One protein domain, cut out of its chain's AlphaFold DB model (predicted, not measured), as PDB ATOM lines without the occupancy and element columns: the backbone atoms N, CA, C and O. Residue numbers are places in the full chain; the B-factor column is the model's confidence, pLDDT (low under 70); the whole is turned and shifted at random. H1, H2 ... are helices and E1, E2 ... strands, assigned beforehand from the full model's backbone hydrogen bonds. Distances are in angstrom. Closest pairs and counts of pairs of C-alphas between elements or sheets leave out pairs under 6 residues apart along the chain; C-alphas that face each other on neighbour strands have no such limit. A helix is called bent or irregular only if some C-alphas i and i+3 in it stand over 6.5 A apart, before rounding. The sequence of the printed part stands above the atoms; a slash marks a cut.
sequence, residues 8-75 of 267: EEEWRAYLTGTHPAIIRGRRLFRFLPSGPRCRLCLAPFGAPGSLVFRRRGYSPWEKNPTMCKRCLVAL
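AT A GLANCE: This is residues 8 to 75 of the 267 residues of the protein "Guanylate cyclase domain-containing protein" of Actinobacteria bacterium RBG_19FT_COMBO_70_19 (UniProt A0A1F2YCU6). Short helices and one strand are set round a long loop: H2 runs along one side, E1 and H4 lie on the opposite side, and the loop of residues 30 to 48 turns back from the end of H2 so that part of it, around residues 38 to 43, fills the middle between them. H1 makes one end of the longest axis, and the loop reaches the other end with Pro 48, just before H3, which lies toward that end. The printed part has 68 residues with four named helices and one named strand, in the order H1, H2, H3, E1, H4, and its class is mostly helix. It is compact, with a radius of gyration of the C-alphas of 11.3 A, and the C-alphas span 35 by 25 by 17 A.

IN THESE COORDINATES: H2, residues 20 to 29, is the longest helix by residues and measures 13.9 A from C-alpha 20 at (26.031, 15.107, 9.343) to C-alpha 29 at (25.899, 11.440, -4.083). Before it comes H1, residues 8 to 15, 10.3 A long, with C-alpha 8 at (36.403, 17.312, 19.689). H3, residues 49 to 56, is 11.5 A long and only just irregular: C-alphas 52 and 55 are 6.8 A apart. E1, residues 64 to 68, is 8.2 A long. H4, residues 69 to 73, is 5.6 A long and ends with C-alpha 73 at (41.014, 16.712, 6.649).

HOW THE PARTS SIT: H2 is close to H1 but not clearly touching it; their closest C-alphas, those of Ile 22 and Tyr 14, are 7.5 A apart. The two run the same way at a shallow tilt of 32 degrees, only just short of steep. H2 is also close to H4 but not clearly touching, with the closest C-alphas, those of Ile 22 and Cys 71, 7.1 A apart. H1 and H4 only just touch, with 3 pairs of C-alphas within 8 A, the closest being those of Tyr 14 and Leu 72 at 7.0 A. E1 pairs with no named strand, and it and H4 meet only through their link. H3 touches no helix; it is apart from H1, H2 and E1, and only just apart from H4, at 8.3 A between the closest C-alphas. Every O i to N i+4 pair is within hydrogen-bond range in H1, H2 and H4; in H3, 2 of 4 are.

THE WHOLE: The two C-alphas farthest apart, those of Glu 8 and Pro 48, are 35.4 A apart, while the first and last printed C-alphas are 10.4 A apart. The printed part has no cut. The link from H2 to H3 is long, with 19 residues; those from H1 to H2 and from E1 to H4 are tight, and that from H3 to E1 is short. The mean pLDDT of the printed part is 88.8, and residues 74 to 75 are under 70.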
ATOM      1  N   GLU A   8      36.170  18.735  19.422       88.00
ATOM      2  CA  GLU A   8      36.403  17.312  19.689       88.00
ATOM      3  C   GLU A   8      35.177  16.452  19.366       88.00
ATOM      4  O   GLU A   8      35.314  15.394  18.756       88.00
ATOM      5  N   GLU A   9      33.971  16.914  19.714       89.94
ATOM      6  CA  GLU A   9      32.722  16.232  19.354       89.94
ATOM      7  C   GLU A   9      32.533  16.152  17.834       89.94
ATOM      8  O   GLU A   9      32.102  15.120  17.309       89.94
ATOM      9  N   GLU A  10      32.870  17.225  17.115       89.06
ATOM     10  CA  GLU A  10      32.795  17.250  15.655       89.06
ATOM     11  C   GLU A  10      33.796  16.261  15.037       89.06
ATOM     12  O   GLU A  10      33.415  15.442  14.192       89.06
ATOM     13  N   TRP A  11      35.048  16.266  15.506       89.50
ATOM     14  CA  TRP A  11      36.076  15.306  15.094       89.50
ATOM     15  C   TRP A  11      35.666  13.865  15.389       89.50
ATOM     16  O   TRP A  11      35.759  13.011  14.503       89.50
ATOM     17  N   ARG A  12      35.126  13.592  16.581       92.25
ATOM     18  CA  ARG A  12      34.606  12.268  16.945       92.25
ATOM     19  C   ARG A  12      33.539  11.817  15.963       92.25
ATOM     20  O   ARG A  12      33.562  10.673  15.508       92.25
ATOM     21  N   ALA A  13      32.634  12.711  15.572       91.44
ATOM     22  CA  ALA A  13      31.602  12.387  14.602       91.44
ATOM     23  C   ALA A  13      32.182  12.061  13.212       91.44
ATOM     24  O   ALA A  13      31.673  11.174  12.524       91.44
ATOM     25  N   TYR A  14      33.256  12.727  12.772       90.25
ATOM     26  CA  TYR A  14      33.932  12.376  11.514       90.25
ATOM     27  C   TYR A  14      34.635  11.021  11.596       90.25
ATOM     28  O   TYR A  14      34.417  10.169  10.732       90.25
ATOM     29  N   LEU A  15      35.430  10.807  12.644       91.88
ATOM     30  CA  LEU A  15      36.249   9.606  12.829       91.88
ATOM     31  C   LEU A  15      35.421   8.351  13.145       91.88
ATOM     32  O   LEU A  15      35.882   7.238  12.911       91.88
ATOM     33  N   THR A  16      34.167   8.524  13.574       92.38
ATOM     34  CA  THR A  16      33.167   7.447  13.714       92.38
ATOM     35  C   THR A  16      32.191   7.359  12.537       92.38
ATOM     36  O   THR A  16      31.351   6.464  12.485       92.38
ATOM     37  N   GLY A  17      32.279   8.268  11.559       90.12
ATOM     38  CA  GLY A  17      31.428   8.268  10.365       90.12
ATOM     39  C   GLY A  17      29.987   8.747  10.593       90.12
ATOM     40  O   GLY A  17      29.149   8.622   9.696       90.12
ATOM     41  N   THR A  18      29.687   9.316  11.762       91.94
ATOM     42  CA  THR A  18      28.362   9.818  12.164       91.94
ATOM     43  C   THR A  18      28.147  11.300  11.835       91.94
ATOM     44  O   THR A  18      27.034  11.814  11.959       91.94
ATOM     45  N   HIS A  19      29.179  11.997  11.347       91.56
ATOM     46  CA  HIS A  19      29.100  13.421  11.046       91.56
ATOM     47  C   HIS A  19      27.997  13.746  10.007       91.56
ATOM     48  O   HIS A  19      27.957  13.140   8.926       91.56
ATOM     49  N   PRO A  20      27.133  14.758  10.242       90.62
ATOM     50  CA  PRO A  20      26.031  15.107   9.343       90.62
ATOM     51  C   PRO A  20      26.452  15.400   7.900       90.62
ATOM     52  O   PRO A  20      25.689  15.123   6.973       90.62
ATOM     53  N   ALA A  21      27.656  15.937   7.675       88.38
ATOM     54  CA  ALA A  21      28.170  16.161   6.322       88.38
ATOM     55  C   ALA A  21      28.454  14.845   5.577       88.38
ATOM     56  O   ALA A  21      28.165  14.764   4.381       88.38
ATOM     57  N   ILE A  22      28.945  13.806   6.268       90.56
ATOM     58  CA  ILE A  22      29.139  12.467   5.689       90.56
ATOM     59  C   ILE A  22      27.776  11.877   5.324       90.56
ATOM     60  O   ILE A  22      27.563  11.479   4.179       90.56
ATOM     61  N   ILE A  23      26.821  11.900   6.260       92.12
ATOM     62  CA  ILE A  23      25.465  11.366   6.054       92.12
ATOM     63  C   ILE A  23      24.756  12.091   4.901       92.12
ATOM     64  O   ILE A  23      24.152  11.457   4.031       92.12
ATOM     65  N   ARG A  24      24.846  13.425   4.852       91.56
ATOM     66  CA  ARG A  24      24.273  14.232   3.767       91.56
ATOM     67  C   ARG A  24      24.958  13.934   2.433       91.56
ATOM     68  O   ARG A  24      24.260  13.793   1.433       91.56
ATOM     69  N   GLY A  25      26.283  13.779   2.430       90.75
ATOM     70  CA  GLY A  25      27.050  13.340   1.265       90.75
ATOM     71  C   GLY A  25      26.537  12.010   0.718       90.75
ATOM     72  O   GLY A  25      26.168  11.948  -0.452       90.75
ATOM     73  N   ARG A  26      26.373  10.992   1.579       93.06
ATOM     74  CA  ARG A  26      25.816   9.684   1.188       93.06
ATOM     75  C   ARG A  26      24.439   9.830   0.534       93.06
ATOM     76  O   ARG A  26      24.179   9.239  -0.512       93.06
ATOM     77  N   ARG A  27      23.559  10.650   1.122       92.56
ATOM     78  CA  ARG A  27      22.199  10.889   0.602       92.56
ATOM     79  C   ARG A  27      22.182  11.620  -0.739       92.56
ATOM     80  O   ARG A  27      21.294  11.333  -1.540       92.56
ATOM     81  N   LEU A  28      23.113  12.549  -0.954       90.94
ATOM     82  CA  LEU A  28      23.212  13.365  -2.162       90.94
ATOM     83  C   LEU A  28      23.883  12.597  -3.305       90.94
ATOM     84  O   LEU A  28      23.347  12.517  -4.407       90.94
ATOM     85  N   PHE A  29      25.052  12.015  -3.044       92.50
ATOM     86  CA  PHE A  29      25.899  11.440  -4.083       92.50
ATOM     87  C   PHE A  29      25.454  10.054  -4.553       92.50
ATOM     88  O   PHE A  29      25.835   9.658  -5.655       92.50
ATOM     89  N   ARG A  30      24.602   9.342  -3.795       90.94
ATOM     90  CA  ARG A  30      24.059   8.032  -4.213       90.94
ATOM     91  C   ARG A  30      23.347   8.054  -5.570       90.94
ATOM     92  O   ARG A  30      23.342   7.036  -6.247       90.94
ATOM     93  N   PHE A  31      22.777   9.192  -5.970       87.25
ATOM     94  CA  PHE A  31      22.040   9.328  -7.231       87.25
ATOM     95  C   PHE A  31      22.920   9.721  -8.423       87.25
ATOM     96  O   PHE A  31      22.465   9.671  -9.560       87.25
ATOM     97  N   LEU A  32      24.174  10.121  -8.195       85.69
ATOM     98  CA  LEU A  32      25.076  10.512  -9.278       85.69
ATOM     99  C   LEU A  32      25.706   9.272  -9.907       85.69
ATOM    100  O   LEU A  32      26.376   8.557  -9.174       85.69
ATOM    101  N   PRO A  33      25.594   9.010 -11.217       70.62
ATOM    102  CA  PRO A  33      26.251   7.871 -11.857       70.62
ATOM    103  C   PRO A  33      27.748   8.166 -12.056       70.62
ATOM    104  O   PRO A  33      28.129   8.914 -12.950       70.62
ATOM    105  N   SER A  34      28.613   7.677 -11.160       76.81
ATOM    106  CA  SER A  34      30.082   7.687 -11.334       76.81
ATOM    107  C   SER A  34      30.778   6.908 -10.213       76.81
ATOM    108  O   SER A  34      30.863   7.368  -9.076       76.81
ATOM    109  N   GLY A  35      31.274   5.714 -10.541       85.19
ATOM    110  CA  GLY A  35      32.324   5.038  -9.773       85.19
ATOM    111  C   GLY A  35      33.712   5.375 -10.343       85.19
ATOM    112  O   GLY A  35      33.781   5.839 -11.481       85.19
ATOM    113  N   PRO A  36      34.813   5.159  -9.600       92.19
ATOM    114  CA  PRO A  36      34.879   4.801  -8.177       92.19
ATOM    115  C   PRO A  36      34.383   5.939  -7.264       92.19
ATOM    116  O   PRO A  36      34.167   7.060  -7.729       92.19
ATOM    117  N   ARG A  37      34.151   5.656  -5.974       92.88
ATOM    118  CA  ARG A  37      33.584   6.613  -5.004       92.88
ATOM    119  C   ARG A  37      34.336   6.619  -3.684       92.88
ATOM    120  O   ARG A  37      34.905   5.607  -3.291       92.88
ATOM    121  N   CYS A  38      34.210   7.726  -2.959       94.00
ATOM    122  CA  CYS A  38      34.598   7.808  -1.559       94.00
ATOM    123  C   CYS A  38      33.807   6.796  -0.711       94.00
ATOM    124  O   CYS A  38      32.576   6.872  -0.666       94.00
ATOM    125  N   ARG A  39      34.500   5.913   0.017       92.56
ATOM    126  CA  ARG A  39      33.923   4.949   0.976       92.56
ATOM    127  C   ARG A  39      33.077   5.622   2.062       92.56
ATOM    128  O   ARG A  39      32.046   5.091   2.466       92.56
ATOM    129  N   LEU A  40      33.471   6.821   2.496       92.00
ATOM    130  CA  LEU A  40      32.788   7.542   3.570       92.00
ATOM    131  C   LEU A  40      31.537   8.272   3.079       92.00
ATOM    132  O   LEU A  40      30.437   7.963   3.526       92.00
ATOM    133  N   CYS A  41      31.670   9.235   2.164       93.19
ATOM    134  CA  CYS A  41      30.548  10.093   1.760       93.19
ATOM    135  C   CYS A  41      29.907   9.742   0.408       93.19
ATOM    136  O   CYS A  41      28.956  10.412   0.033       93.19
ATOM    137  N   LEU A  42      30.389   8.732  -0.326       94.50
ATOM    138  CA  LEU A  42      29.957   8.363  -1.690       94.50
ATOM    139  C   LEU A  42      30.257   9.389  -2.795       94.50
ATOM    140  O   LEU A  42      29.761   9.240  -3.917       94.50
ATOM    141  N   ALA A  43      31.079  10.404  -2.514       93.94
ATOM    142  CA  ALA A  43      31.494  11.372  -3.526       93.94
ATOM    143  C   ALA A  43      32.150  10.677  -4.733       93.94
ATOM    144  O   ALA A  43      32.981   9.787  -4.530       93.94
ATOM    145  N   PRO A  44      31.797  11.061  -5.970       94.19
ATOM    146  CA  PRO A  44      32.299  10.403  -7.167       94.19
ATOM    147  C   PRO A  44      33.740  10.813  -7.483       94.19
ATOM    148  O   PRO A  44      34.071  11.999  -7.518       94.19
ATOM    149  N   PHE A  45      34.581   9.825  -7.771       93.69
ATOM    150  CA  PHE A  45      35.949  10.010  -8.260       93.69
ATOM    151  C   PHE A  45      36.073   9.785  -9.772       93.69
ATOM    152  O   PHE A  45      37.020  10.276 -10.384       93.69
ATOM    153  N   GLY A  46      35.099   9.111 -10.390       90.75
ATOM    154  CA  GLY A  46      34.996   8.977 -11.845       90.75
ATOM    155  C   GLY A  46      34.345  10.181 -12.530       90.75
ATOM    156  O   GLY A  46      33.581  10.938 -11.920       90.75
ATOM    157  N   ALA A  47      34.630  10.347 -13.821       87.19
ATOM    158  CA  ALA A  47      33.936  11.310 -14.671       87.19
ATOM    159  C   ALA A  47      32.466  10.882 -14.911       87.19
ATOM    160  O   ALA A  47      32.168   9.690 -14.875       87.19
ATOM    161  N   PRO A  48      31.538  11.830 -15.146       87.69
ATOM    162  CA  PRO A  48      31.746  13.280 -15.135       87.69
ATOM    163  C   PRO A  48      31.740  13.888 -13.720       87.69
ATOM    164  O   PRO A  48      32.101  15.051 -13.556       87.69
ATOM    165  N   GLY A  49      31.364  13.124 -12.687       84.56
ATOM    166  CA  GLY A  49      31.211  13.623 -11.316       84.56
ATOM    167  C   GLY A  49      32.479  14.271 -10.749       84.56
ATOM    168  O   GLY A  49      32.418  15.354 -10.161       84.56
ATOM    169  N   SER A  50      33.644  13.674 -10.988       89.12
ATOM    170  CA  SER A  50      34.919  14.211 -10.501       89.12
ATOM    171  C   SER A  50      35.248  15.602 -11.048       89.12
ATOM    172  O   SER A  50      35.803  16.417 -10.312       89.12
ATOM    173  N   LEU A  51      34.831  15.940 -12.275       87.12
ATOM    174  CA  LEU A  51      35.038  17.271 -12.865       87.12
ATOM    175  C   LEU A  51      34.315  18.368 -12.070       87.12
ATOM    176  O   LEU A  51      34.817  19.485 -11.939       87.12
ATOM    177  N   VAL A  52      33.157  18.037 -11.493       88.00
ATOM    178  CA  VAL A  52      32.304  18.974 -10.749       88.00
ATOM    179  C   VAL A  52      32.730  19.095  -9.285       88.00
ATOM    180  O   VAL A  52      32.703  20.187  -8.705       88.00
ATOM    181  N   PHE A  53      33.102  17.977  -8.657       89.62
ATOM    182  CA  PHE A  53      33.277  17.913  -7.203       89.62
ATOM    183  C   PHE A  53      34.737  17.976  -6.738       89.62
ATOM    184  O   PHE A  53      34.975  18.366  -5.591       89.62
ATOM    185  N   ARG A  54      35.726  17.722  -7.610       88.31
ATOM    186  CA  ARG A  54      37.155  17.799  -7.248       88.31
ATOM    187  C   ARG A  54      37.553  19.187  -6.739       88.31
ATOM    188  O   ARG A  54      38.201  19.285  -5.703       88.31
ATOM    189  N   ARG A  55      37.079  20.262  -7.388       86.50
ATOM    190  CA  ARG A  55      37.318  21.660  -6.956       86.50
ATOM    191  C   ARG A  55      36.729  21.992  -5.579       86.50
ATOM    192  O   ARG A  55      37.119  22.979  -4.974       86.50
ATOM    193  N   ARG A  56      35.801  21.173  -5.069       85.81
ATOM    194  CA  ARG A  56      35.196  21.309  -3.733       85.81
ATOM    195  C   ARG A  56      35.873  20.422  -2.673       85.81
ATOM    196  O   ARG A  56      35.320  20.258  -1.585       85.81
ATOM    197  N   GLY A  57      37.028  19.828  -2.984       84.94
ATOM    198  CA  GLY A  57      37.805  18.974  -2.075       84.94
ATOM    199  C   GLY A  57      37.414  17.491  -2.087       84.94
ATOM    200  O   GLY A  57      37.963  16.703  -1.318       84.94
ATOM    201  N   TYR A  58      36.483  17.078  -2.955       90.38
ATOM    202  CA  TYR A  58      36.120  15.669  -3.132       90.38
ATOM    203  C   TYR A  58      37.085  14.973  -4.103       90.38
ATOM    204  O   TYR A  58      36.700  14.547  -5.189       90.38
ATOM    205  N   SER A  59      38.356  14.898  -3.723       91.19
ATOM    206  CA  SER A  59      39.407  14.175  -4.446       91.19
ATOM    207  C   SER A  59      39.924  13.009  -3.607       91.19
ATOM    208  O   SER A  59      39.933  13.159  -2.380       91.19
ATOM    209  N   PRO A  60      40.395  11.910  -4.229       93.12
ATOM    210  CA  PRO A  60      41.108  10.844  -3.531       93.12
ATOM    211  C   PRO A  60      42.192  11.397  -2.603       93.12
ATOM    212  O   PRO A  60      42.850  12.390  -2.933       93.12
ATOM    213  N   TRP A  61      42.335  10.788  -1.434       92.12
ATOM    214  CA  TRP A  61      43.340  11.149  -0.446       92.12
ATOM    215  C   TRP A  61      44.583  10.269  -0.592       92.12
ATOM    216  O   TRP A  61      44.474   9.091  -0.910       92.12
ATOM    217  N   GLU A  62      45.766  10.832  -0.358       91.38
ATOM    218  CA  GLU A  62      47.042  10.135  -0.566       91.38
ATOM    219  C   GLU A  62      47.244   8.946   0.385       91.38
ATOM    220  O   GLU A  62      47.716   7.903  -0.054       91.38
ATOM    221  N   LYS A  63      46.805   9.054   1.649       91.62
ATOM    222  CA  LYS A  63      46.931   7.971   2.641       91.62
ATOM    223  C   LYS A  63      45.933   6.825   2.432       91.62
ATOM    224  O   LYS A  63      46.144   5.730   2.944       91.62
ATOM    225  N   ASN A  64      44.841   7.070   1.699       94.38
ATOM    226  CA  ASN A  64      43.932   6.038   1.193       94.38
ATOM    227  C   ASN A  64      43.062   6.610   0.042       94.38
ATOM    228  O   ASN A  64      42.099   7.346   0.300       94.38
ATOM    229  N   PRO A  65      43.334   6.241  -1.225       94.50
ATOM    230  CA  PRO A  65      42.620   6.754  -2.399       94.50
ATOM    231  C   PRO A  65      41.138   6.369  -2.489       94.50
ATOM    232  O   PRO A  65      40.401   6.947  -3.290       94.50
ATOM    233  N   THR A  66      40.669   5.419  -1.674       94.00
ATOM    234  CA  THR A  66      39.237   5.085  -1.565       94.00
ATOM    235  C   THR A  66      38.467   6.102  -0.721       94.00
ATOM    236  O   THR A  66      37.235   6.085  -0.693       94.00
ATOM    237  N   MET A  67      39.163   7.033  -0.066       92.00
ATOM    238  CA  MET A  67      38.589   8.124   0.714       92.00
ATOM    239  C   MET A  67      38.873   9.474   0.077       92.00
ATOM    240  O   MET A  67      39.867   9.655  -0.622       92.00
ATOM    241  N   CYS A  68      37.994  10.449   0.318       91.62
ATOM    242  CA  CYS A  68      38.239  11.810  -0.132       91.62
ATOM    243  C   CYS A  68      38.901  12.644   0.962       91.62
ATOM    244  O   CYS A  68      38.525  12.540   2.131       91.62
ATOM    245  N   LYS A  69      39.819  13.540   0.575       87.56
ATOM    246  CA  LYS A  69      40.524  14.431   1.516       87.56
ATOM    247  C   LYS A  69      39.548  15.226   2.390       87.56
ATOM    248  O   LYS A  69      39.762  15.384   3.588       87.56
ATOM    249  N   ARG A  70      38.420  15.655   1.817       88.12
ATOM    250  CA  ARG A  70      37.362  16.374   2.542       88.12
ATOM    251  C   ARG A  70      36.723  15.571   3.681       88.12
ATOM    252  O   ARG A  70      36.234  16.180   4.619       88.12
ATOM    253  N   CYS A  71      36.674  14.244   3.624       87.38
ATOM    254  CA  CYS A  71      36.070  13.484   4.718       87.38
ATOM    255  C   CYS A  71      36.947  13.436   5.969       87.38
ATOM    256  O   CYS A  71      36.379  13.324   7.045       87.38
ATOM    257  N   LEU A  72      38.276  13.518   5.841       80.12
ATOM    258  CA  LEU A  72      39.187  13.324   6.977       80.12
ATOM    259  C   LEU A  72      40.018  14.556   7.354       80.12
ATOM    260  O   LEU A  72      40.543  14.617   8.456       80.12
ATOM    261  N   VAL A  73      40.129  15.546   6.466       76.19
ATOM    262  CA  VAL A  73      41.014  16.712   6.649       76.19
ATOM    263  C   VAL A  73      40.233  18.034   6.552       76.19
ATOM    264  O   VAL A  73      40.805  19.111   6.638       76.19
ATOM    265  N   ALA A  74      38.906  18.003   6.369       65.69
ATOM    266  CA  ALA A  74      38.120  19.235   6.201       65.69
ATOM    267  C   ALA A  74      38.024  20.111   7.459       65.69
ATOM    268  O   ALA A  74      37.623  21.263   7.337       65.69
ATOM    269  N   LEU A  75      38.388  19.580   8.627       59.47
ATOM    270  CA  LEU A  75      38.407  20.310   9.892       59.47
ATOM    271  C   LEU A  75      39.790  20.864  10.258       59.47
ATOM    272  O   LEU A  75      39.968  21.296  11.382       59.47
TER     273      LEU A  75